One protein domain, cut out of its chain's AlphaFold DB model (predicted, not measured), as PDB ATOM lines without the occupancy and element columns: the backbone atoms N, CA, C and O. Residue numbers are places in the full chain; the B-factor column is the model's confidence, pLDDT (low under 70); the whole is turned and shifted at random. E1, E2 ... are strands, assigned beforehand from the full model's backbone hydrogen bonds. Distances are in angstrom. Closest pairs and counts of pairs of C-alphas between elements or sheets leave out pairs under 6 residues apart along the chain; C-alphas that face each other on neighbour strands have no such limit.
ATOM      1  N   GLN A 308      47.011  33.865 -43.977       95.75
ATOM      2  CA  GLN A 308      48.001  33.410 -44.956       95.75
ATOM      3  C   GLN A 308      47.737  31.958 -45.386       95.75
ATOM      4  O   GLN A 308      47.451  31.090 -44.563       95.75
ATOM      5  N   SER A 309      47.873  31.670 -46.683       90.62
ATOM      6  CA  SER A 309      47.609  30.329 -47.233       90.62
ATOM      7  C   SER A 309      48.572  29.257 -46.716       90.62
ATOM      8  O   SER A 309      48.255  28.074 -46.753       90.62
ATOM      9  N   SER A 310      49.756  29.664 -46.256       91.56
ATOM     10  CA  SER A 310      50.739  28.812 -45.590       91.56
ATOM     11  C   SER A 310      51.149  29.497 -44.294       91.56
ATOM     12  O   SER A 310      51.538  30.658 -44.333       91.56
ATOM     13  N   GLY A 311      51.059  28.799 -43.160       92.31
ATOM     14  CA  GLY A 311      51.423  29.358 -41.850       92.31
ATOM     15  C   GLY A 311      50.429  30.372 -41.266       92.31
ATOM     16  O   GLY A 311      50.740  30.999 -40.253       92.31
ATOM     17  N   GLY A 312      49.236  30.516 -41.862       95.88
ATOM     18  CA  GLY A 312      48.192  31.431 -41.392       95.88
ATOM     19  C   GLY A 312      47.664  31.119 -39.992       95.88
ATOM     20  O   GLY A 312      47.311  32.043 -39.269       95.88
ATOM     21  N   VAL A 313      47.666  29.844 -39.593       97.19
ATOM     22  CA  VAL A 313      47.458  29.402 -38.207       97.19
ATOM     23  C   VAL A 313      48.581  28.441 -37.843       97.19
ATOM     24  O   VAL A 313      48.850  27.494 -38.582       97.19
ATOM     25  N   THR A 314      49.239  28.669 -36.711       97.00
ATOM     26  CA  THR A 314      50.260  27.762 -36.173       97.00
ATOM     27  C   THR A 314      50.108  27.600 -34.673       97.00
ATOM     28  O   THR A 314      49.579  28.476 -34.000       97.00
ATOM     29  N   VAL A 315      50.638  26.509 -34.141       95.06
ATOM     30  CA  VAL A 315      50.690  26.261 -32.701       95.06
ATOM     31  C   VAL A 315      51.848  27.016 -32.058       95.06
ATOM     32  O   VAL A 315      52.939  27.050 -32.629       95.06
ATOM     33  N   ASP A 316      51.633  27.552 -30.856       91.19
ATOM     34  CA  ASP A 316      52.722  27.951 -29.964       91.19
ATOM     35  C   ASP A 316      52.909  26.906 -28.854       91.19
ATOM     36  O   ASP A 316      52.014  26.666 -28.046       91.19
ATOM     37  N   GLN A 317      54.077  26.263 -28.840       85.25
ATOM     38  CA  GLN A 317      54.443  25.221 -27.874       85.25
ATOM     39  C   GLN A 317      55.138  25.793 -26.629       85.25
ATOM     40  O   GLN A 317      55.482  25.040 -25.722       85.25
ATOM     41  N   ALA A 318      55.393  27.106 -26.580       85.38
ATOM     42  CA  ALA A 318      56.024  27.742 -25.425       85.38
ATOM     43  C   ALA A 318      55.119  27.746 -24.181       85.38
ATOM     44  O   ALA A 318      55.605  27.978 -23.073       85.38
ATOM     45  N   TYR A 319      53.822  27.484 -24.362       82.25
ATOM     46  CA  TYR A 319      52.807  27.543 -23.322       82.25
ATOM     47  C   TYR A 319      52.167  26.165 -23.071       82.25
ATOM     48  O   TYR A 319      51.880  25.437 -24.028       82.25
ATOM     49  N   PRO A 320      51.905  25.796 -21.801       77.62
ATOM     50  CA  PRO A 320      51.258  24.525 -21.462       77.62
ATOM     51  C   PRO A 320      49.795  24.477 -21.887       77.62
ATOM     52  O   PRO A 320      49.260  23.409 -22.150       77.62
ATOM     53  N   ASN A 321      49.143  25.631 -21.946       87.44
ATOM     54  CA  ASN A 321      47.743  25.769 -22.280       87.44
ATOM     55  C   ASN A 321      47.558  25.919 -23.806       87.44
ATOM     56  O   ASN A 321      48.459  26.431 -24.484       87.44
ATOM     57  N   PRO A 322      46.429  25.472 -24.392       92.19
ATOM     58  CA  PRO A 322      46.222  25.528 -25.837       92.19
ATOM     59  C   PRO A 322      46.372  26.949 -26.394       92.19
ATOM     60  O   PRO A 322      45.592  27.845 -26.070       92.19
ATOM     61  N   THR A 323      47.391  27.150 -27.236       95.19
ATOM     62  CA  THR A 323      47.751  28.468 -27.774       95.19
ATOM     63  C   THR A 323      48.026  28.392 -29.276       95.19
ATOM     64  O   THR A 323      48.763  27.522 -29.750       95.19
ATOM     65  N   LEU A 324      47.410  29.305 -30.030       97.12
ATOM     66  CA  LEU A 324      47.490  29.401 -31.487       97.12
ATOM     67  C   LEU A 324      47.890  30.816 -31.913       97.12
ATOM     68  O   LEU A 324      47.477  31.803 -31.311       97.12
ATOM     69  N   LEU A 325      48.666  30.905 -32.986       97.56
ATOM     70  CA  LEU A 325      49.141  32.142 -33.596       97.56
ATOM     71  C   LEU A 325      48.492  32.304 -34.967       97.56
ATOM     72  O   LEU A 325      48.574  31.396 -35.797       97.56
ATOM     73  N   LEU A 326      47.870  33.457 -35.201       97.81
ATOM     74  CA  LEU A 326      47.176  33.808 -36.433       97.81
ATOM     75  C   LEU A 326      47.965  34.877 -37.198       97.81
ATOM     76  O   LEU A 326      48.357  35.903 -36.632       97.81
ATOM     77  N   ARG A 327      48.164  34.645 -38.500       97.56
ATOM     78  CA  ARG A 327      48.848  35.554 -39.431       97.56
ATOM     79  C   ARG A 327      47.935  35.905 -40.594       97.56
ATOM     80  O   ARG A 327      47.528  35.030 -41.364       97.56
ATOM     81  N   PHE A 328      47.620  37.186 -40.737       96.31
ATOM     82  CA  PHE A 328      46.726  37.662 -41.789       96.31
ATOM     83  C   PHE A 328      47.443  37.785 -43.136       96.31
ATOM     84  O   PHE A 328      48.647  38.030 -43.203       96.31
ATOM     85  N   LYS A 329      46.693  37.622 -44.234       95.12
ATOM     86  CA  LYS A 329      47.219  37.766 -45.605       95.12
ATOM     87  C   LYS A 329      47.723  39.176 -45.888       95.12
ATOM     88  O   LYS A 329      48.698  39.341 -46.611       95.12
ATOM     89  N   SER A 330      47.002  40.177 -45.386       94.25
ATOM     90  CA  SER A 330      47.328  41.585 -45.591       94.25
ATOM     91  C   SER A 330      48.136  42.094 -44.409       94.25
ATOM     92  O   SER A 330      47.619  42.180 -43.299       94.25
ATOM     93  N   GLU A 331      49.386  42.477 -44.651       94.31
ATOM     94  CA  GLU A 331      50.171  43.270 -43.695       94.31
ATOM     95  C   GLU A 331      49.583  44.672 -43.535       94.31
ATOM     96  O   GLU A 331      49.669  45.269 -42.466       94.31
ATOM     97  N   LYS A 332      48.937  45.192 -44.585       95.25
ATOM     98  CA  LYS A 332      48.260  46.485 -44.561       95.25
ATOM     99  C   LYS A 332      46.960  46.388 -43.767       95.25
ATOM    100  O   LYS A 332      46.034  45.691 -44.185       95.25
ATOM    101  N   VAL A 333      46.905  47.126 -42.662       94.88
ATOM    102  CA  VAL A 333      45.772  47.188 -41.718       94.88
ATOM    103  C   VAL A 333      45.018  48.515 -41.788       94.88
ATOM    104  O   VAL A 333      43.942  48.648 -41.219       94.88
ATOM    105  N   TRP A 334      45.569  49.502 -42.495       96.75
ATOM    106  CA  TRP A 334      44.916  50.780 -42.757       96.75
ATOM    107  C   TRP A 334      45.510  51.434 -44.002       96.75
ATOM    108  O   TRP A 334      46.706  51.301 -44.270       96.75
ATOM    109  N   GLU A 335      44.692  52.184 -44.733       96.12
ATOM    110  CA  GLU A 335      45.131  53.109 -45.775       96.12
ATOM    111  C   GLU A 335      44.298  54.386 -45.722       96.12
ATOM    112  O   GLU A 335      43.114  54.356 -45.381       96.12
ATOM    113  N   GLY A 336      44.903  55.513 -46.082       94.56
ATOM    114  CA  GLY A 336      44.178  56.769 -46.121       94.56
ATOM    115  C   GLY A 336      44.968  57.920 -46.710       94.56
ATOM    116  O   GLY A 336      46.190  57.866 -46.880       94.56
ATOM    117  N   ASP A 337      44.227  58.985 -46.987       93.62
ATOM    118  CA  ASP A 337      44.741  60.246 -47.489       93.62
ATOM    119  C   ASP A 337      44.473  61.359 -46.467       93.62
ATOM    120  O   ASP A 337      43.508  61.314 -45.701       93.62
ATOM    121  N   SER A 338      45.320  62.382 -46.459       91.50
ATOM    122  CA  SER A 338      45.144  63.576 -45.630       91.50
ATOM    123  C   SER A 338      45.536  64.837 -46.393       91.50
ATOM    124  O   SER A 338      46.318  64.797 -47.343       91.50
ATOM    125  N   THR A 339      44.991  65.974 -45.969       87.88
ATOM    126  CA  THR A 339      45.426  67.296 -46.423       87.88
ATOM    127  C   THR A 339      45.667  68.154 -45.192       87.88
ATOM    128  O   THR A 339      44.759  68.317 -44.370       87.88
ATOM    129  N   SER A 340      46.866  68.721 -45.064       84.88
ATOM    130  CA  SER A 340      47.171  69.605 -43.942       84.88
ATOM    131  C   SER A 340      46.365  70.903 -44.015       84.88
ATOM    132  O   SER A 340      46.157  71.483 -45.084       84.88
ATOM    133  N   HIS A 341      45.893  71.359 -42.853       68.06
ATOM    134  CA  HIS A 341      45.076  72.575 -42.728       68.06
ATOM    135  C   HIS A 341      45.874  73.772 -42.172       68.06
ATOM    136  O   HIS A 341      45.343  74.881 -42.073       68.06
ATOM    137  N   GLY A 342      47.150  73.569 -41.817       62.69
ATOM    138  CA  GLY A 342      48.062  74.607 -41.337       62.69
ATOM    139  C   GLY A 342      49.103  75.011 -42.386       62.69
ATOM    140  O   GLY A 342      49.998  74.238 -42.702       62.69
ATOM    141  N   GLY A 343      49.040  76.250 -42.887       71.88
ATOM    142  CA  GLY A 343      50.003  76.771 -43.869       71.88
ATOM    143  C   GLY A 343      49.639  76.451 -45.325       71.88
ATOM    144  O   GLY A 343      48.464  76.450 -45.683       71.88
ATOM    145  N   TRP A 344      50.644  76.256 -46.189       76.19
ATOM    146  CA  TRP A 344      50.413  75.816 -47.573       76.19
ATOM    147  C   TRP A 344      49.939  74.355 -47.571       76.19
ATOM    148  O   TRP A 344      50.596  73.541 -46.924       76.19
ATOM    149  N   PRO A 345      48.848  74.007 -48.280       82.69
ATOM    150  CA  PRO A 345      48.265  72.672 -48.206       82.69
ATOM    151  C   PRO A 345      49.246  71.624 -48.730       82.69
ATOM    152  O   PRO A 345      49.832  71.803 -49.797       82.69
ATOM    153  N   VAL A 346      49.405  70.526 -47.995       87.50
ATOM    154  CA  VAL A 346      50.180  69.349 -48.403       87.50
ATOM    155  C   VAL A 346      49.249  68.150 -48.379       87.50
ATOM    156  O   VAL A 346      48.609  67.891 -47.362       87.50
ATOM    157  N   ASN A 347      49.181  67.419 -49.491       90.81
ATOM    158  CA  ASN A 347      48.423  66.174 -49.559       90.81
ATOM    159  C   ASN A 347      49.329  65.013 -49.166       90.81
ATOM    160  O   ASN A 347      50.447  64.920 -49.673       90.81
ATOM    161  N   GLY A 348      48.853  64.128 -48.302       91.81
ATOM    162  CA  GLY A 348      49.530  62.905 -47.901       91.81
ATOM    163  C   GLY A 348      48.720  61.679 -48.285       91.81
ATOM    164  O   GLY A 348      47.497  61.708 -48.208       91.81
ATOM    165  N   LYS A 349      49.413  60.610 -48.666       94.75
ATOM    166  CA  LYS A 349      48.852  59.265 -48.815       94.75
ATOM    167  C   LYS A 349      49.709  58.304 -48.019       94.75
ATOM    168  O   LYS A 349      50.930  58.304 -48.199       94.75
ATOM    169  N   GLY A 350      49.093  57.487 -47.175       95.00
ATOM    170  CA  GLY A 350      49.825  56.535 -46.356       95.00
ATOM    171  C   GLY A 350      49.068  55.257 -46.060       95.00
ATOM    172  O   GLY A 350      47.875  55.123 -46.333       95.00
ATOM    173  N   GLU A 351      49.809  54.325 -45.488       97.00
ATOM    174  CA  GLU A 351      49.340  53.017 -45.072       97.00
ATOM    175  C   GLU A 351      49.993  52.623 -43.750       97.00
ATOM    176  O   GLU A 351      51.137  52.992 -43.476       97.00
ATOM    177  N   ILE A 352      49.245  51.890 -42.927       97.62
ATOM    178  CA  ILE A 352      49.769  51.281 -41.708       97.62
ATOM    179  C   ILE A 352      49.949  49.793 -41.972       97.62
ATOM    180  O   ILE A 352      49.016  49.133 -42.443       97.62
ATOM    181  N   THR A 353      51.129  49.271 -41.646       96.44
ATOM    182  CA  THR A 353      51.473  47.860 -41.819       96.44
ATOM    183  C   THR A 353      51.859  47.189 -40.503       96.44
ATOM    184  O   THR A 353      52.379  47.818 -39.574       96.44
ATOM    185  N   VAL A 354      51.579  45.887 -40.423       95.81
ATOM    186  CA  VAL A 354      51.956  44.993 -39.326       95.81
ATOM    187  C   VAL A 354      52.709  43.797 -39.899       95.81
ATOM    188  O   VAL A 354      52.215  43.111 -40.791       95.81
ATOM    189  N   ASP A 355      53.892  43.532 -39.346       95.88
ATOM    190  CA  ASP A 355      54.656  42.309 -39.598       95.88
ATOM    191  C   ASP A 355      54.042  41.159 -38.784       95.88
ATOM    192  O   ASP A 355      54.302  41.013 -37.585       95.88
ATOM    193  N   TRP A 356      53.191  40.361 -39.431       95.81
ATOM    194  CA  TRP A 356      52.489  39.238 -38.803       95.81
ATOM    195  C   TRP A 356      53.392  38.050 -38.474       95.81
ATOM    196  O   TRP A 356      53.035  37.237 -37.622       95.81
ATOM    197  N   ASP A 357      54.557  37.939 -39.113       94.81
ATOM    198  CA  ASP A 357      55.526  36.897 -38.781       94.81
ATOM    199  C   ASP A 357      56.199  37.195 -37.443       94.81
ATOM    200  O   ASP A 357      56.448  36.281 -36.651       94.81
ATOM    201  N   LYS A 358      56.433  38.481 -37.161       95.69
ATOM    202  CA  LYS A 358      57.007  38.949 -35.900       95.69
ATOM    203  C   LYS A 358      55.972  39.172 -34.795       95.69
ATOM    204  O   LYS A 358      56.277  38.916 -33.632       95.69
ATOM    205  N   TYR A 359      54.779  39.650 -35.142       96.69
ATOM    206  CA  TYR A 359      53.718  39.997 -34.193       96.69
ATOM    207  C   TYR A 359      52.376  39.358 -34.584       96.69
ATOM    208  O   TYR A 359      51.424  40.076 -34.913       96.69
ATOM    209  N   PRO A 360      52.271  38.017 -34.566       97.00
ATOM    210  CA  PRO A 360      51.013  37.334 -34.844       97.00
ATOM    211  C   PRO A 360      49.956  37.665 -33.784       97.00
ATOM    212  O   PRO A 360      50.275  37.942 -32.624       97.00
ATOM    213  N   LEU A 361      48.683  37.587 -34.166       97.56
ATOM    214  CA  LEU A 361      47.585  37.620 -33.205       97.56
ATOM    215  C   LEU A 361      47.531  36.272 -32.477       97.56
ATOM    216  O   LEU A 361      47.378  35.235 -33.116       97.56
ATOM    217  N   MET A 362      47.641  36.271 -31.153       97.38
ATOM    218  CA  MET A 362      47.635  35.045 -30.357       97.38
ATOM    219  C   MET A 362      46.254  34.788 -29.748       97.38
ATOM    220  O   MET A 362      45.694  35.656 -29.078       97.38
ATOM    221  N   LEU A 363      45.736  33.577 -29.942       97.00
ATOM    222  CA  LEU A 363      44.612  33.012 -29.200       97.00
ATOM    223  C   LEU A 363      45.166  32.097 -28.111       97.00
ATOM    224  O   LEU A 363      45.965  31.212 -28.405       97.00
ATOM    225  N   SER A 364      44.714  32.269 -26.874       94.94
ATOM    226  CA  SER A 364      45.125  31.415 -25.760       94.94
ATOM    227  C   SER A 364      43.911  30.988 -24.944       94.94
ATOM    228  O   SER A 364      43.117  31.840 -24.541       94.94
ATOM    229  N   ILE A 365      43.769  29.681 -24.716       94.25
ATOM    230  CA  ILE A 365      42.760  29.080 -23.832       94.25
ATOM    231  C   ILE A 365      43.380  28.915 -22.457       94.25
ATOM    232  O   ILE A 365      44.484  28.404 -22.371       94.25
ATOM    233  N   PHE A 366      42.722  29.350 -21.395       91.88
ATOM    234  CA  PHE A 366      43.262  29.326 -20.038       91.88
ATOM    235  C   PHE A 366      42.129  29.238 -19.020       91.88
ATOM    236  O   PHE A 366      40.972  29.434 -19.373       91.88
ATOM    237  N   ASP A 367      42.463  29.000 -17.757       91.94
ATOM    238  CA  ASP A 367      41.491  29.044 -16.671       91.94
ATOM    239  C   ASP A 367      41.605  30.338 -15.872       91.94
ATOM    240  O   ASP A 367      42.697  30.759 -15.477       91.94
ATOM    241  N   ASP A 368      40.461  30.945 -15.580       82.88
ATOM    242  CA  ASP A 368      40.342  32.001 -14.585       82.88
ATOM    243  C   ASP A 368      39.003  31.913 -13.830       82.88
ATOM    244  O   ASP A 368      38.206  30.987 -14.011       82.88
ATOM    245  N   GLY A 369      38.796  32.842 -12.892       75.38
ATOM    246  CA  GLY A 369      37.576  32.920 -12.094       75.38
ATOM    247  C   GLY A 369      37.593  32.112 -10.793       75.38
ATOM    248  O   GLY A 369      38.614  31.604 -10.325       75.38
ATOM    249  N   THR A 370      36.437  32.078 -10.128       75.44
ATOM    250  CA  THR A 370      36.189  31.274  -8.922       75.44
ATOM    251  C   THR A 370      34.727  30.800  -8.945       75.44
ATOM    252  O   THR A 370      33.838  31.625  -8.715       75.44
ATOM    253  N   PRO A 371      34.450  29.507  -9.215       75.25
ATOM    254  CA  PRO A 371      35.424  28.438  -9.474       75.25
ATOM    255  C   PRO A 371      36.206  28.642 -10.788       75.25
ATOM    256  O   PRO A 371      35.776  29.399 -11.653       75.25
ATOM    257  N   LEU A 372      37.374  27.996 -10.897       84.75
ATOM    258  CA  LEU A 372      38.238  28.041 -12.086       84.75
ATOM    259  C   LEU A 372      37.518  27.432 -13.286       84.75
ATOM    260  O   LEU A 372      37.166  26.259 -13.225       84.75
ATOM    261  N   THR A 373      37.320  28.194 -14.356       87.38
ATOM    262  CA  THR A 373      36.602  27.733 -15.556       87.38
ATOM    263  C   THR A 373      37.339  28.128 -16.825       87.38
ATOM    264  O   THR A 373      37.996  29.173 -16.863       87.38
ATOM    265  N   SER A 374      37.193  27.314 -17.870       91.75
ATOM    266  CA  SER A 374      37.861  27.540 -19.148       91.75
ATOM    267  C   SER A 374      37.394  28.842 -19.808       91.75
ATOM    268  O   SER A 374      36.203  29.057 -20.046       91.75
ATOM    269  N   HIS A 375      38.354  29.678 -20.188       93.44
ATOM    270  CA  HIS A 375      38.189  30.926 -20.926       93.44
ATOM    271  C   HIS A 375      39.156  30.996 -22.113       93.44
ATOM    272  O   HIS A 375      40.120  30.236 -22.215       93.44
ATOM    273  N   TYR A 376      38.920  31.937 -23.024       94.81
ATOM    274  CA  TYR A 376      39.876  32.332 -24.048       94.81
ATOM    275  C   TYR A 376      40.173  33.825 -23.995       94.81
ATOM    276  O   TYR A 376      39.375  34.638 -23.518       94.81
ATOM    277  N   LYS A 377      41.347  34.185 -24.513       95.56
ATOM    278  CA  LYS A 377      41.757  35.573 -24.709       95.56
ATOM    279  C   LYS A 377      42.522  35.760 -26.005       95.56
ATOM    280  O   LYS A 377      43.268  34.881 -26.442       95.56
ATOM    281  N   TRP A 378      42.390  36.961 -26.548       97.38
ATOM    282  CA  TRP A 378      43.227  37.477 -27.619       97.38
ATOM    283  C   TRP A 378      44.378  38.288 -27.049       97.38
ATOM    284  O   TRP A 378      44.170  39.162 -26.203       97.38
ATOM    285  N   VAL A 379      45.583  38.023 -27.538       96.38
ATOM    286  CA  VAL A 379      46.798  38.718 -27.132       96.38
ATOM    287  C   VAL A 379      47.531  39.215 -28.367       96.38
ATOM    288  O   VAL A 379      47.819  38.472 -29.301       96.38
ATOM    289  N   TRP A 380      47.853  40.497 -28.336       97.19
ATOM    290  CA  TRP A 380      48.773  41.157 -29.244       97.19
ATOM    291  C   TRP A 380      49.357  42.292 -28.416       97.19
ATOM    292  O   TRP A 380      48.606  43.175 -28.010       97.19
ATOM    293  N   ASP A 381      50.624  42.197 -28.028       94.75
ATOM    294  CA  ASP A 381      51.206  43.054 -26.992       94.75
ATOM    295  C   ASP A 381      52.512  43.684 -27.464       94.75
ATOM    296  O   ASP A 381      53.335  43.030 -28.106       94.75
ATOM    297  N   ASN A 382      52.668  44.970 -27.146       92.75
ATOM    298  CA  ASN A 382      53.804  45.816 -27.506       92.75
ATOM    299  C   ASN A 382      54.329  45.613 -28.947       92.75
ATOM    300  O   ASN A 382      55.538  45.626 -29.201       92.75
ATOM    301  N   ALA A 383      53.420  45.402 -29.897       96.19
ATOM    302  CA  ALA A 383      53.763  45.107 -31.276       96.19
ATOM    303  C   ALA A 383      54.163  46.388 -32.004       96.19
ATOM    304  O   ALA A 383      53.466  47.399 -31.912       96.19
ATOM    305  N   LEU A 384      55.289  46.358 -32.717       96.19
ATOM    306  CA  LEU A 384      55.754  47.504 -33.496       96.19
ATOM    307  C   LEU A 384      54.914  47.637 -34.765       96.19
ATOM    308  O   LEU A 384      54.793  46.686 -35.534       96.19
ATOM    309  N   VAL A 385      54.401  48.839 -34.990       96.19
ATOM    310  CA  VAL A 385      53.566  49.187 -36.136       96.19
ATOM    311  C   VAL A 385      54.231  50.322 -36.899       96.19
ATOM    312  O   VAL A 385      54.735  51.264 -36.280       96.19
ATOM    313  N   GLU A 386      54.210  50.256 -38.227       96.81
ATOM    314  CA  GLU A 386      54.785  51.281 -39.095       96.81
ATOM    315  C   GLU A 386      53.700  51.993 -39.911       96.81
ATOM    316  O   GLU A 386      52.850  51.356 -40.525       96.81
ATOM    317  N   LEU A 387      53.745  53.325 -39.922       97.19
ATOM    318  CA  LEU A 387      53.054  54.178 -40.883       97.19
ATOM    319  C   LEU A 387      54.052  54.578 -41.969       97.19
ATOM    320  O   LEU A 387      54.988  55.333 -41.694       97.19
ATOM    321  N   SER A 388      53.809  54.132 -43.197       96.25
ATOM    322  CA  SER A 388      54.542  54.540 -44.396       96.25
ATOM    323  C   SER A 388      53.703  55.540 -45.190       96.25
ATOM    324  O   SER A 388      52.532  55.287 -45.468       96.25
ATOM    325  N   TYR A 389      54.265  56.698 -45.552       95.31
ATOM    326  CA  TYR A 389      53.519  57.723 -46.290       95.31
ATOM    327  C   TYR A 389      54.368  58.532 -47.273       95.31
ATOM    328  O   TYR A 389      55.583  58.697 -47.139       95.31
ATOM    329  N   THR A 390      53.686  59.067 -48.281       94.94
ATOM    330  CA  THR A 390      54.218  60.019 -49.259       94.94
ATOM    331  C   THR A 390      53.420  61.308 -49.192       94.94
ATOM    332  O   THR A 390      52.289  61.335 -48.706       94.94
ATOM    333  N   THR A 391      54.016  62.392 -49.670       91.88
ATOM    334  CA  THR A 391      53.388  63.711 -49.694       91.88
ATOM    335  C   THR A 391      53.498  64.325 -51.076       91.88
ATOM    336  O   THR A 391      54.381  63.968 -51.853       91.88
ATOM    337  N   SER A 392      52.607  65.251 -51.398       90.00
ATOM    338  CA  SER A 392      52.679  66.033 -52.625       90.00
ATOM    339  C   SER A 392      52.228  67.463 -52.376       90.00
ATOM    340  O   SER A 392      51.273  67.720 -51.636       90.00
ATOM    341  N   ASN A 393      52.920  68.405 -53.013       84.62
ATOM    342  CA  ASN A 393      52.444  69.776 -53.082       84.62
ATOM    343  C   ASN A 393      51.328  69.862 -54.145       84.62
ATOM    344  O   ASN A 393      51.607  69.615 -55.316       84.62
ATOM    345  N   PRO A 394      50.089  70.247 -53.804       78.06
ATOM    346  CA  PRO A 394      48.981  70.305 -54.756       78.06
ATOM    347  C   PRO A 394      49.154  71.376 -55.848       78.06
ATOM    348  O   PRO A 394      48.487  71.301 -56.875       78.06
ATOM    349  N   ILE A 395      50.037  72.363 -55.653       77.38
ATOM    350  CA  ILE A 395      50.309  73.440 -56.620       77.38
ATOM    351  C   ILE A 395      51.420  73.040 -57.599       77.38
ATOM    352  O   ILE A 395      51.316  73.313 -58.793       77.38
ATOM    353  N   HIS A 396      52.487  72.414 -57.099       77.06
ATOM    354  CA  HIS A 396      53.686  72.108 -57.891       77.06
ATOM    355  C   HIS A 396      53.798  70.636 -58.301       77.06
ATOM    356  O   HIS A 396      54.549  70.308 -59.213       77.06
ATOM    357  N   GLY A 397      53.033  69.750 -57.662       74.88
ATOM    358  CA  GLY A 397      53.089  68.306 -57.877       74.88
ATOM    359  C   GLY A 397      54.352  67.644 -57.324       74.88
ATOM    360  O   GLY A 397      54.538  66.454 -57.554       74.88
ATOM    361  N   ASP A 398      55.210  68.386 -56.614       78.81
ATOM    362  CA  ASP A 398      56.486  67.877 -56.111       78.81
ATOM    363  C   ASP A 398      56.248  66.751 -55.090       78.81
ATOM    364  O   ASP A 398      55.622  67.007 -54.052       78.81
ATOM    365  N   PRO A 399      56.718  65.516 -55.359       82.88
ATOM    366  CA  PRO A 399      56.577  64.407 -54.431       82.88
ATOM    367  C   PRO A 399      57.613  64.514 -53.304       82.88
ATOM    368  O   PRO A 399      58.799  64.737 -53.548       82.88
ATOM    369  N   GLY A 400      57.172  64.314 -52.065       84.56
ATOM    370  CA  GLY A 400      58.023  64.142 -50.889       84.56
ATOM    371  C   GLY A 400      57.877  62.739 -50.298       84.56
ATOM    372  O   GLY A 400      56.773  62.190 -50.277       84.56
ATOM    373  N   GLY A 401      58.972  62.175 -49.786       85.12
ATOM    374  CA  GLY A 401      59.016  60.836 -49.183       85.12
ATOM    375  C   GLY A 401      59.799  59.806 -50.018       85.12
ATOM    376  O   GLY A 401      60.479  60.192 -50.971       85.12
ATOM    377  N   PRO A 402      59.732  58.507 -49.666       88.38
ATOM    378  CA  PRO A 402      58.891  57.929 -48.611       88.38
ATOM    379  C   PRO A 402      59.346  58.334 -47.203       88.38
ATOM    380  O   PRO A 402      60.539  58.493 -46.943       88.38
ATOM    381  N   TYR A 403      58.382  58.505 -46.304       94.62
ATOM    382  CA  TYR A 403      58.600  58.742 -44.880       94.62
ATOM    383  C   TYR A 403      58.012  57.591 -44.073       94.62
ATOM    384  O   TYR A 403      56.998  57.017 -44.470       94.62
ATOM    385  N   THR A 404      58.612  57.311 -42.918       95.69
ATOM    386  CA  THR A 404      58.105  56.318 -41.973       95.69
ATOM    387  C   THR A 404      57.979  56.910 -40.576       95.69
ATOM    388  O   THR A 404      58.742  57.791 -40.172       95.69
ATOM    389  N   ALA A 405      56.989  56.433 -39.835       96.00
ATOM    390  CA  ALA A 405      56.850  56.659 -38.405       96.00
ATOM    391  C   ALA A 405      56.437  55.347 -37.747       96.00
ATOM    392  O   ALA A 405      55.737  54.542 -38.356       96.00
ATOM    393  N   THR A 406      56.846  55.133 -36.501       96.56
ATOM    394  CA  THR A 406      56.509  53.914 -35.771       96.56
ATOM    395  C   THR A 406      55.816  54.225 -34.458       96.56
ATOM    396  O   THR A 406      56.026  55.274 -33.847       96.56
ATOM    397  N   THR A 407      54.971  53.297 -34.030       96.75
ATOM    398  CA  THR A 407      54.358  53.275 -32.702       96.75
ATOM    399  C   THR A 407      54.265  51.828 -32.232       96.75
ATOM    400  O   THR A 407      54.557  50.906 -32.999       96.75
ATOM    401  N   THR A 408      53.871  51.615 -30.983       97.00
ATOM    402  CA  THR A 408      53.529  50.281 -30.497       97.00
ATOM    403  C   THR A 408      52.038  50.168 -30.239       97.00
ATOM    404  O   THR A 408      51.361  51.151 -29.932       97.00
ATOM    405  N   GLY A 409      51.514  48.961 -30.418       95.81
ATOM    406  CA  GLY A 409      50.113  48.654 -30.204       95.81
ATOM    407  C   GLY A 409      49.920  47.451 -29.307       95.81
ATOM    408  O   GLY A 409      50.784  46.576 -29.199       95.81
ATOM    409  N   SER A 410      48.778  47.421 -28.633       97.50
ATOM    410  CA  SER A 410      48.371  46.288 -27.817       97.50
ATOM    411  C   SER A 410      46.855  46.125 -27.808       97.50
ATOM    412  O   SER A 410      46.109  47.100 -27.934       97.50
ATOM    413  N   ILE A 411      46.399  44.889 -27.637       97.19
ATOM    414  CA  ILE A 411      45.002  44.562 -27.350       97.19
ATOM    415  C   ILE A 411      44.804  44.605 -25.835       97.19
ATOM    416  O   ILE A 411      45.631  44.107 -25.070       97.19
ATOM    417  N   LYS A 412      43.701  45.216 -25.386       94.31
ATOM    418  CA  LYS A 412      43.363  45.271 -23.957       94.31
ATOM    419  C   LYS A 412      43.205  43.855 -23.394       94.31
ATOM    420  O   LYS A 412      42.701  42.965 -24.081       94.31
ATOM    421  N   ALA A 413      43.547  43.668 -22.121       92.44
ATOM    422  CA  ALA A 413      43.261  42.414 -21.431       92.44
ATOM    423  C   ALA A 413      41.769  42.062 -21.567       92.44
ATOM    424  O   ALA A 413      40.892  42.895 -21.330       92.44
ATOM    425  N   ASN A 414      41.503  40.835 -21.995       93.25
ATOM    426  CA  ASN A 414      40.173  40.301 -22.238       93.25
ATOM    427  C   ASN A 414      40.127  38.851 -21.748       93.25
ATOM    428  O   ASN A 414      41.163  38.195 -21.666       93.25
ATOM    429  N   SER A 415      38.933  38.404 -21.378       92.88
ATOM    430  CA  SER A 415      38.639  37.035 -20.966       92.88
ATOM    431  C   SER A 415      37.176  36.767 -21.298       92.88
ATOM    432  O   SER A 415      36.311  37.585 -20.968       92.88
ATOM    433  N   MET A 416      36.918  35.687 -22.026       91.94
ATOM    434  CA  MET A 416      35.587  35.263 -22.464       91.94
ATOM    435  C   MET A 416      35.449  33.757 -22.210       91.94
ATOM    436  O   MET A 416      36.406  33.035 -22.495       91.94
ATOM    437  N   PRO A 417      34.313  33.260 -21.688       90.50
ATOM    438  CA  PRO A 417      34.118  31.827 -21.474       90.50
ATOM    439  C   PRO A 417      34.331  31.018 -22.759       90.50
ATOM    440  O   PRO A 417      33.967  31.470 -23.846       90.50
ATOM    441  N   ILE A 418      34.884  29.810 -22.639       89.06
ATOM    442  CA  ILE A 418      35.040  28.857 -23.750       89.06
ATOM    443  C   ILE A 418      34.592  27.458 -23.334       89.06
ATOM    444  O   ILE A 418      34.517  27.150 -22.147       89.06
ATOM    445  N   ALA A 419      34.343  26.592 -24.322       83.00
ATOM    446  CA  ALA A 419      34.053  25.175 -24.115       83.00
ATOM    447  C   ALA A 419      32.852  24.976 -23.176       83.00
ATOM    448  O   ALA A 419      32.920  24.244 -22.189       83.00
ATOM    449  N   THR A 420      31.744  25.664 -23.464       85.69
ATOM    450  CA  THR A 420      30.539  25.574 -22.636       85.69
ATOM    451  C   THR A 420      29.894  24.205 -22.806       85.69
ATOM    452  O   THR A 420      29.591  23.798 -23.932       85.69
ATOM    453  N   VAL A 421      29.657  23.525 -21.687       88.00
ATOM    454  CA  VAL A 421      28.978  22.228 -21.639       88.00
ATOM    455  C   VAL A 421      27.476  22.418 -21.839       88.00
ATOM    456  O   VAL A 421      26.840  23.231 -21.168       88.00
ATOM    457  N   SER A 422      26.891  21.637 -22.744       86.25
ATOM    458  CA  SER A 422      25.445  21.554 -22.956       86.25
ATOM    459  C   SER A 422      25.051  20.099 -23.200       86.25
ATOM    460  O   SER A 422      25.098  19.630 -24.337       86.25
ATOM    461  N   GLY A 423      24.652  19.384 -22.145       86.12
ATOM    462  CA  GLY A 423      24.488  17.928 -22.216       86.12
ATOM    463  C   GLY A 423      25.848  17.266 -22.430       86.12
ATOM    464  O   GLY A 423      26.784  17.558 -21.693       86.12
ATOM    465  N   ASP A 424      25.973  16.452 -23.477       87.06
ATOM    466  CA  ASP A 424      27.211  15.721 -23.800       87.06
ATOM    467  C   ASP A 424      28.066  16.435 -24.852       87.06
ATOM    468  O   ASP A 424      28.827  15.822 -25.599       87.06
ATOM    469  N   THR A 425      27.871  17.743 -24.988       89.69
ATOM    470  CA  THR A 425      28.484  18.544 -26.041       89.69
ATOM    471  C   THR A 425      29.293  19.687 -25.455       89.69
ATOM    472  O   THR A 425      28.803  20.424 -24.596       89.69
ATOM    473  N   LEU A 426      30.513  19.863 -25.966       90.69
ATOM    474  CA  LEU A 426      31.325  21.059 -25.763       90.69
ATOM    475  C   LEU A 426      31.168  21.993 -26.956       90.69
ATOM    476  O   LEU A 426      31.454  21.610 -28.094       90.69
ATOM    477  N   LYS A 427      30.763  23.232 -26.676       89.81
ATOM    478  CA  LYS A 427      30.653  24.288 -27.685       89.81
ATOM    479  C   LYS A 427      31.822  25.253 -27.592       89.81
ATOM    480  O   LYS A 427      32.121  25.765 -26.511       89.81
ATOM    481  N   PHE A 428      32.450  25.532 -28.728       90.50
ATOM    482  CA  PHE A 428      33.545  26.490 -28.844       90.50
ATOM    483  C   PHE A 428      33.071  27.699 -29.650       90.50
ATOM    484  O   PHE A 428      33.028  27.649 -30.876       90.50
ATOM    485  N   ASP A 429      32.717  28.771 -28.944       88.56
ATOM    486  CA  ASP A 429      32.337  30.058 -29.529       88.56
ATOM    487  C   ASP A 429      33.482  31.054 -29.313       88.56
ATOM    488  O   ASP A 429      33.745  31.489 -28.187       88.56
ATOM    489  N   ILE A 430      34.224  31.345 -30.382       94.31
ATOM    490  CA  ILE A 430      35.410  32.203 -30.331       94.31
ATOM    491  C   ILE A 430      35.201  33.379 -31.278       94.31
ATOM    492  O   ILE A 430      35.039  33.212 -32.486       94.31
ATOM    493  N   GLN A 431      35.272  34.593 -30.744       94.50
ATOM    494  CA  GLN A 431      34.984  35.808 -31.495       94.50
ATOM    495  C   GLN A 431      36.117  36.813 -31.367       94.50
ATOM    496  O   GLN A 431      36.649  37.033 -30.280       94.50
ATOM    497  N   PHE A 432      36.451  37.463 -32.477       95.25
ATOM    498  CA  PHE A 432      37.261  38.673 -32.495       95.25
ATOM    499  C   PHE A 432      36.366  39.849 -32.889       95.25
ATOM    500  O   PHE A 432      35.934  39.961 -34.038       95.25
ATOM    501  N   THR A 433      36.049  40.707 -31.920       94.69
ATOM    502  CA  THR A 433      35.053  41.780 -32.062       94.69
ATOM    503  C   THR A 433      35.693  43.168 -32.022       94.69
ATOM    504  O   THR A 433      36.900  43.317 -31.825       94.69
ATOM    505  N   SER A 434      34.881  44.221 -32.165       93.06
ATOM    506  CA  SER A 434      35.328  45.609 -31.986       93.06
ATOM    507  C   SER A 434      35.928  45.875 -30.599       93.06
ATOM    508  O   SER A 434      36.801  46.729 -30.465       93.06
ATOM    509  N   ASP A 435      35.522  45.124 -29.572       93.94
ATOM    510  CA  ASP A 435      36.071  45.254 -28.220       93.94
ATOM    511  C   ASP A 435      37.509  44.742 -28.087       93.94
ATOM    512  O   ASP A 435      38.175  45.063 -27.095       93.94
ATOM    513  N   ASN A 436      37.978  43.968 -29.070       95.31
ATOM    514  CA  ASN A 436      39.308  43.366 -29.121       95.31
ATOM    515  C   ASN A 436      40.278  44.132 -30.034       95.31
ATOM    516  O   ASN A 436      41.396  43.669 -30.240       95.31
ATOM    517  N   GLN A 437      39.882  45.286 -30.580       96.31
ATOM    518  CA  GLN A 437      40.732  46.049 -31.495       96.31
ATOM    519  C   GLN A 437      41.983  46.612 -30.793       96.31
ATOM    520  O   GLN A 437      41.910  47.005 -29.621       96.31
ATOM    521  N   PRO A 438      43.135  46.676 -31.485       96.69
ATOM    522  CA  PRO A 438      44.344  47.260 -30.921       96.69
ATOM    523  C   PRO A 438      44.220  48.762 -30.657       96.69
ATOM    524  O   PRO A 438      43.485  49.482 -31.326       96.69
ATOM    525  N   ASN A 439      45.014  49.268 -29.715       95.94
ATOM    526  CA  ASN A 439      45.056  50.695 -29.378       95.94
ATOM    527  C   ASN A 439      46.070  51.523 -30.203       95.94
ATOM    528  O   ASN A 439      46.240  52.716 -29.936       95.94
ATOM    529  N   ALA A 440      46.755  50.920 -31.184       96.75
ATOM    530  CA  ALA A 440      47.752  51.613 -32.000       96.75
ATOM    531  C   ALA A 440      47.102  52.621 -32.952       96.75
ATOM    532  O   ALA A 440      46.278  52.274 -33.802       96.75
ATOM    533  N   SER A 441      47.531  53.876 -32.846       96.88
ATOM    534  CA  SER A 441      47.098  54.952 -33.729       96.88
ATOM    535  C   SER A 441      48.198  55.983 -33.948       96.88
ATOM    536  O   SER A 441      49.116  56.142 -33.141       96.88
ATOM    537  N   PHE A 442      48.084  56.686 -35.068       97.00
ATOM    538  CA  PHE A 442      48.905  57.817 -35.457       97.00
ATOM    539  C   PHE A 442      48.016  59.056 -35.526       97.00
ATOM    540  O   PHE A 442      46.882  58.992 -36.005       97.00
ATOM    541  N   SER A 443      48.533  60.191 -35.060       95.12
ATOM    542  CA  SER A 443      47.824  61.467 -35.105       95.12
ATOM    543  C   SER A 443      48.778  62.584 -35.502       95.12
ATOM    544  O   SER A 443      49.826  62.750 -34.877       95.12
ATOM    545  N   ASN A 444      48.392  63.348 -36.525       93.00
ATOM    546  CA  ASN A 444      49.115  64.515 -37.036       93.00
ATOM    547  C   ASN A 444      50.600  64.230 -37.344       93.00
ATOM    548  O   ASN A 444      51.497  64.964 -36.923       93.00
ATOM    549  N   VAL A 445      50.875  63.128 -38.046       92.75
ATOM    550  CA  VAL A 445      52.237  62.715 -38.406       92.75
ATOM    551  C   VAL A 445      52.681  63.376 -39.708       92.75
ATOM    552  O   VAL A 445      52.044  63.240 -40.754       92.75
ATOM    553  N   GLY A 446      53.837  64.040 -39.660       89.69
ATOM    554  CA  GLY A 446      54.455  64.648 -40.836       89.69
ATOM    555  C   GLY A 446      53.734  65.903 -41.347       89.69
ATOM    556  O   GLY A 446      52.776  66.370 -40.743       89.69
ATOM    557  N   PRO A 447      54.187  66.472 -42.479       88.12
ATOM    558  CA  PRO A 447      53.688  67.755 -42.986       88.12
ATOM    559  C   PRO A 447      52.281  67.698 -43.607       88.12
ATOM    560  O   PRO A 447      51.720  68.747 -43.919       88.12
ATOM    561  N   ALA A 448      51.729  66.499 -43.814       87.69
ATOM    562  CA  ALA A 448      50.358  66.294 -44.281       87.69
ATOM    563  C   ALA A 448      49.356  66.057 -43.131       87.69
ATOM    564  O   ALA A 448      48.171  65.900 -43.398       87.69
ATOM    565  N   ASP A 449      49.811  66.049 -41.870       91.75
ATOM    566  CA  ASP A 449      48.999  65.726 -40.687       91.75
ATOM    567  C   ASP A 449      48.375  64.308 -40.740       91.75
ATOM    568  O   ASP A 449      47.227  64.092 -40.339       91.75
ATOM    569  N   MET A 450      49.138  63.310 -41.213       93.69
ATOM    570  CA  MET A 450      48.658  61.929 -41.371       93.69
ATOM    571  C   MET A 450      48.113  61.373 -40.049       93.69
ATOM    572  O   MET A 450      48.777  61.436 -39.011       93.69
ATOM    573  N   SER A 451      46.915  60.793 -40.103       94.94
ATOM    574  CA  SER A 451      46.256  60.165 -38.958       94.94
ATOM    575  C   SER A 451      45.565  58.877 -39.392       94.94
ATOM    576  O   SER A 451      44.983  58.836 -40.471       94.94
ATOM    577  N   GLY A 452      45.619  57.848 -38.555       95.31
ATOM    578  CA  GLY A 452      45.068  56.525 -38.848       95.31
ATOM    579  C   GLY A 452      45.213  55.592 -37.650       95.31
ATOM    580  O   GLY A 452      45.981  55.875 -36.730       95.31
ATOM    581  N   SER A 453      44.482  54.485 -37.645       96.62
ATOM    582  CA  SER A 453      44.524  53.492 -36.570       96.62
ATOM    583  C   SER A 453      44.646  52.093 -37.138       96.62
ATOM    584  O   SER A 453      44.154  51.815 -38.227       96.62
ATOM    585  N   VAL A 454      45.293  51.219 -36.378       96.50
ATOM    586  CA  VAL A 454      45.316  49.790 -36.675       96.50
ATOM    587  C   VAL A 454      43.922  49.218 -36.450       96.50
ATOM    588  O   VAL A 454      43.361  49.387 -35.370       96.50
ATOM    589  N   GLU A 455      43.390  48.516 -37.446       94.94
ATOM    590  CA  GLU A 455      42.128  47.788 -37.340       94.94
ATOM    591  C   GLU A 455      42.305  46.381 -37.914       94.94
ATOM    592  O   GLU A 455      42.789  46.195 -39.032       94.94
ATOM    593  N   PHE A 456      41.961  45.370 -37.122       95.25
ATOM    594  CA  PHE A 456      42.008  43.973 -37.539       95.25
ATOM    595  C   PHE A 456      40.620  43.517 -38.004       95.25
ATOM    596  O   PHE A 456      39.613  43.977 -37.454       95.25
ATOM    597  N   PRO A 457      40.529  42.589 -38.975       92.12
ATOM    598  CA  PRO A 457      39.253  42.007 -39.366       92.12
ATOM    599  C   PRO A 457      38.539  41.373 -38.168       92.12
ATOM    600  O   PRO A 457      39.130  40.590 -37.429       92.12
TER     601      PRO A 457
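AT A GLANCE: This is residues 308 to 457 of the 501 residues of an uncharacterized protein of Aspergillus kawachii (strain NBRC 4308) (UniProt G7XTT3). The domain is a long rod of two lobes set end to end, with the chain passing back and forth between them. In one lobe the small hairpin E12 and E13 covers part of one face of the twisted sheet E3 E4 E7 E8; the other lobe has the sheet E1 E2 E5 E6, with the hairpin E9 and E10 at the far end of the rod and E11 leading back from it. The printed part has 150 residues, no named helix and thirteen named strands, E1 to E13 in order along the chain; each sheet is antiparallel and the class is all strand. The whole is loose, with a radius of gyration of the C-alphas of 20.1 A and spans of 71 by 31 by 23 A.

HOW THE PARTS SIT: E1, residues 313 to 315, forms a hairpin with E2, residues 323 to 326; N 314 and O 325 are 3.0 A apart. E5, residues 361 to 368, is the antiparallel neighbour of E2, with N 326 and O 361 at 2.8 A. E5 bends by 54 degrees at residue 365 and forms a hairpin with E6, residues 373 to 379, an edge strand; N 366 and O 375 are 2.9 A apart. E3, residues 332 to 339, forms a hairpin with E4, residues 347 to 354; N 336 and O 350 are 3.0 A apart. E7, residues 383 to 392, follows in that sheet, with N 351 and O 388 at 2.9 A, then E8, residues 399 to 409, with N 387 and O 405 at 2.8 A. Residues 416 to 417 pair antiparallel with 375 to 376 of E6. E9, residues 420 to 422, forms a hairpin with E10, residues 425 to 427; N 422 and O 425 are 2.9 A apart. E10 runs on into E11, residues 429 to 432, at 6 degrees. E11 pairs with no named strand; its closest C-alpha to E6 is that of Ile 430, 7.7 A from that of Tyr 376. E12, residues 441 to 445, forms a hairpin with E13, residues 450 to 453; N 442 and O 452 are 2.8 A apart. These two and E3 E4 E7 E8 make a sandwich, two sheets face to face, their best planes 26 degrees apart; the closest C-alphas of E3 and E13, Ser 338 and Met 450, are 5.8 A apart.

IN THESE COORDINATES: E1 begins at C-alpha 313 (47.458, 29.402, -38.207). The longer strands are E7, 29.9 A, E8, 29.6 A, and E4, 23.8 A. E8 ends at C-alpha 409 (50.113, 48.654, -30.204), and E13 at C-alpha 453 (44.524, 53.492, -36.570).

THE WHOLE: The two C-alphas farthest apart, those of His 396 and Gly 423, are 71.1 A apart. The printed part has no cut and no long link. The mean pLDDT of the printed part is 91.5, with residues 341 to 342 under 70.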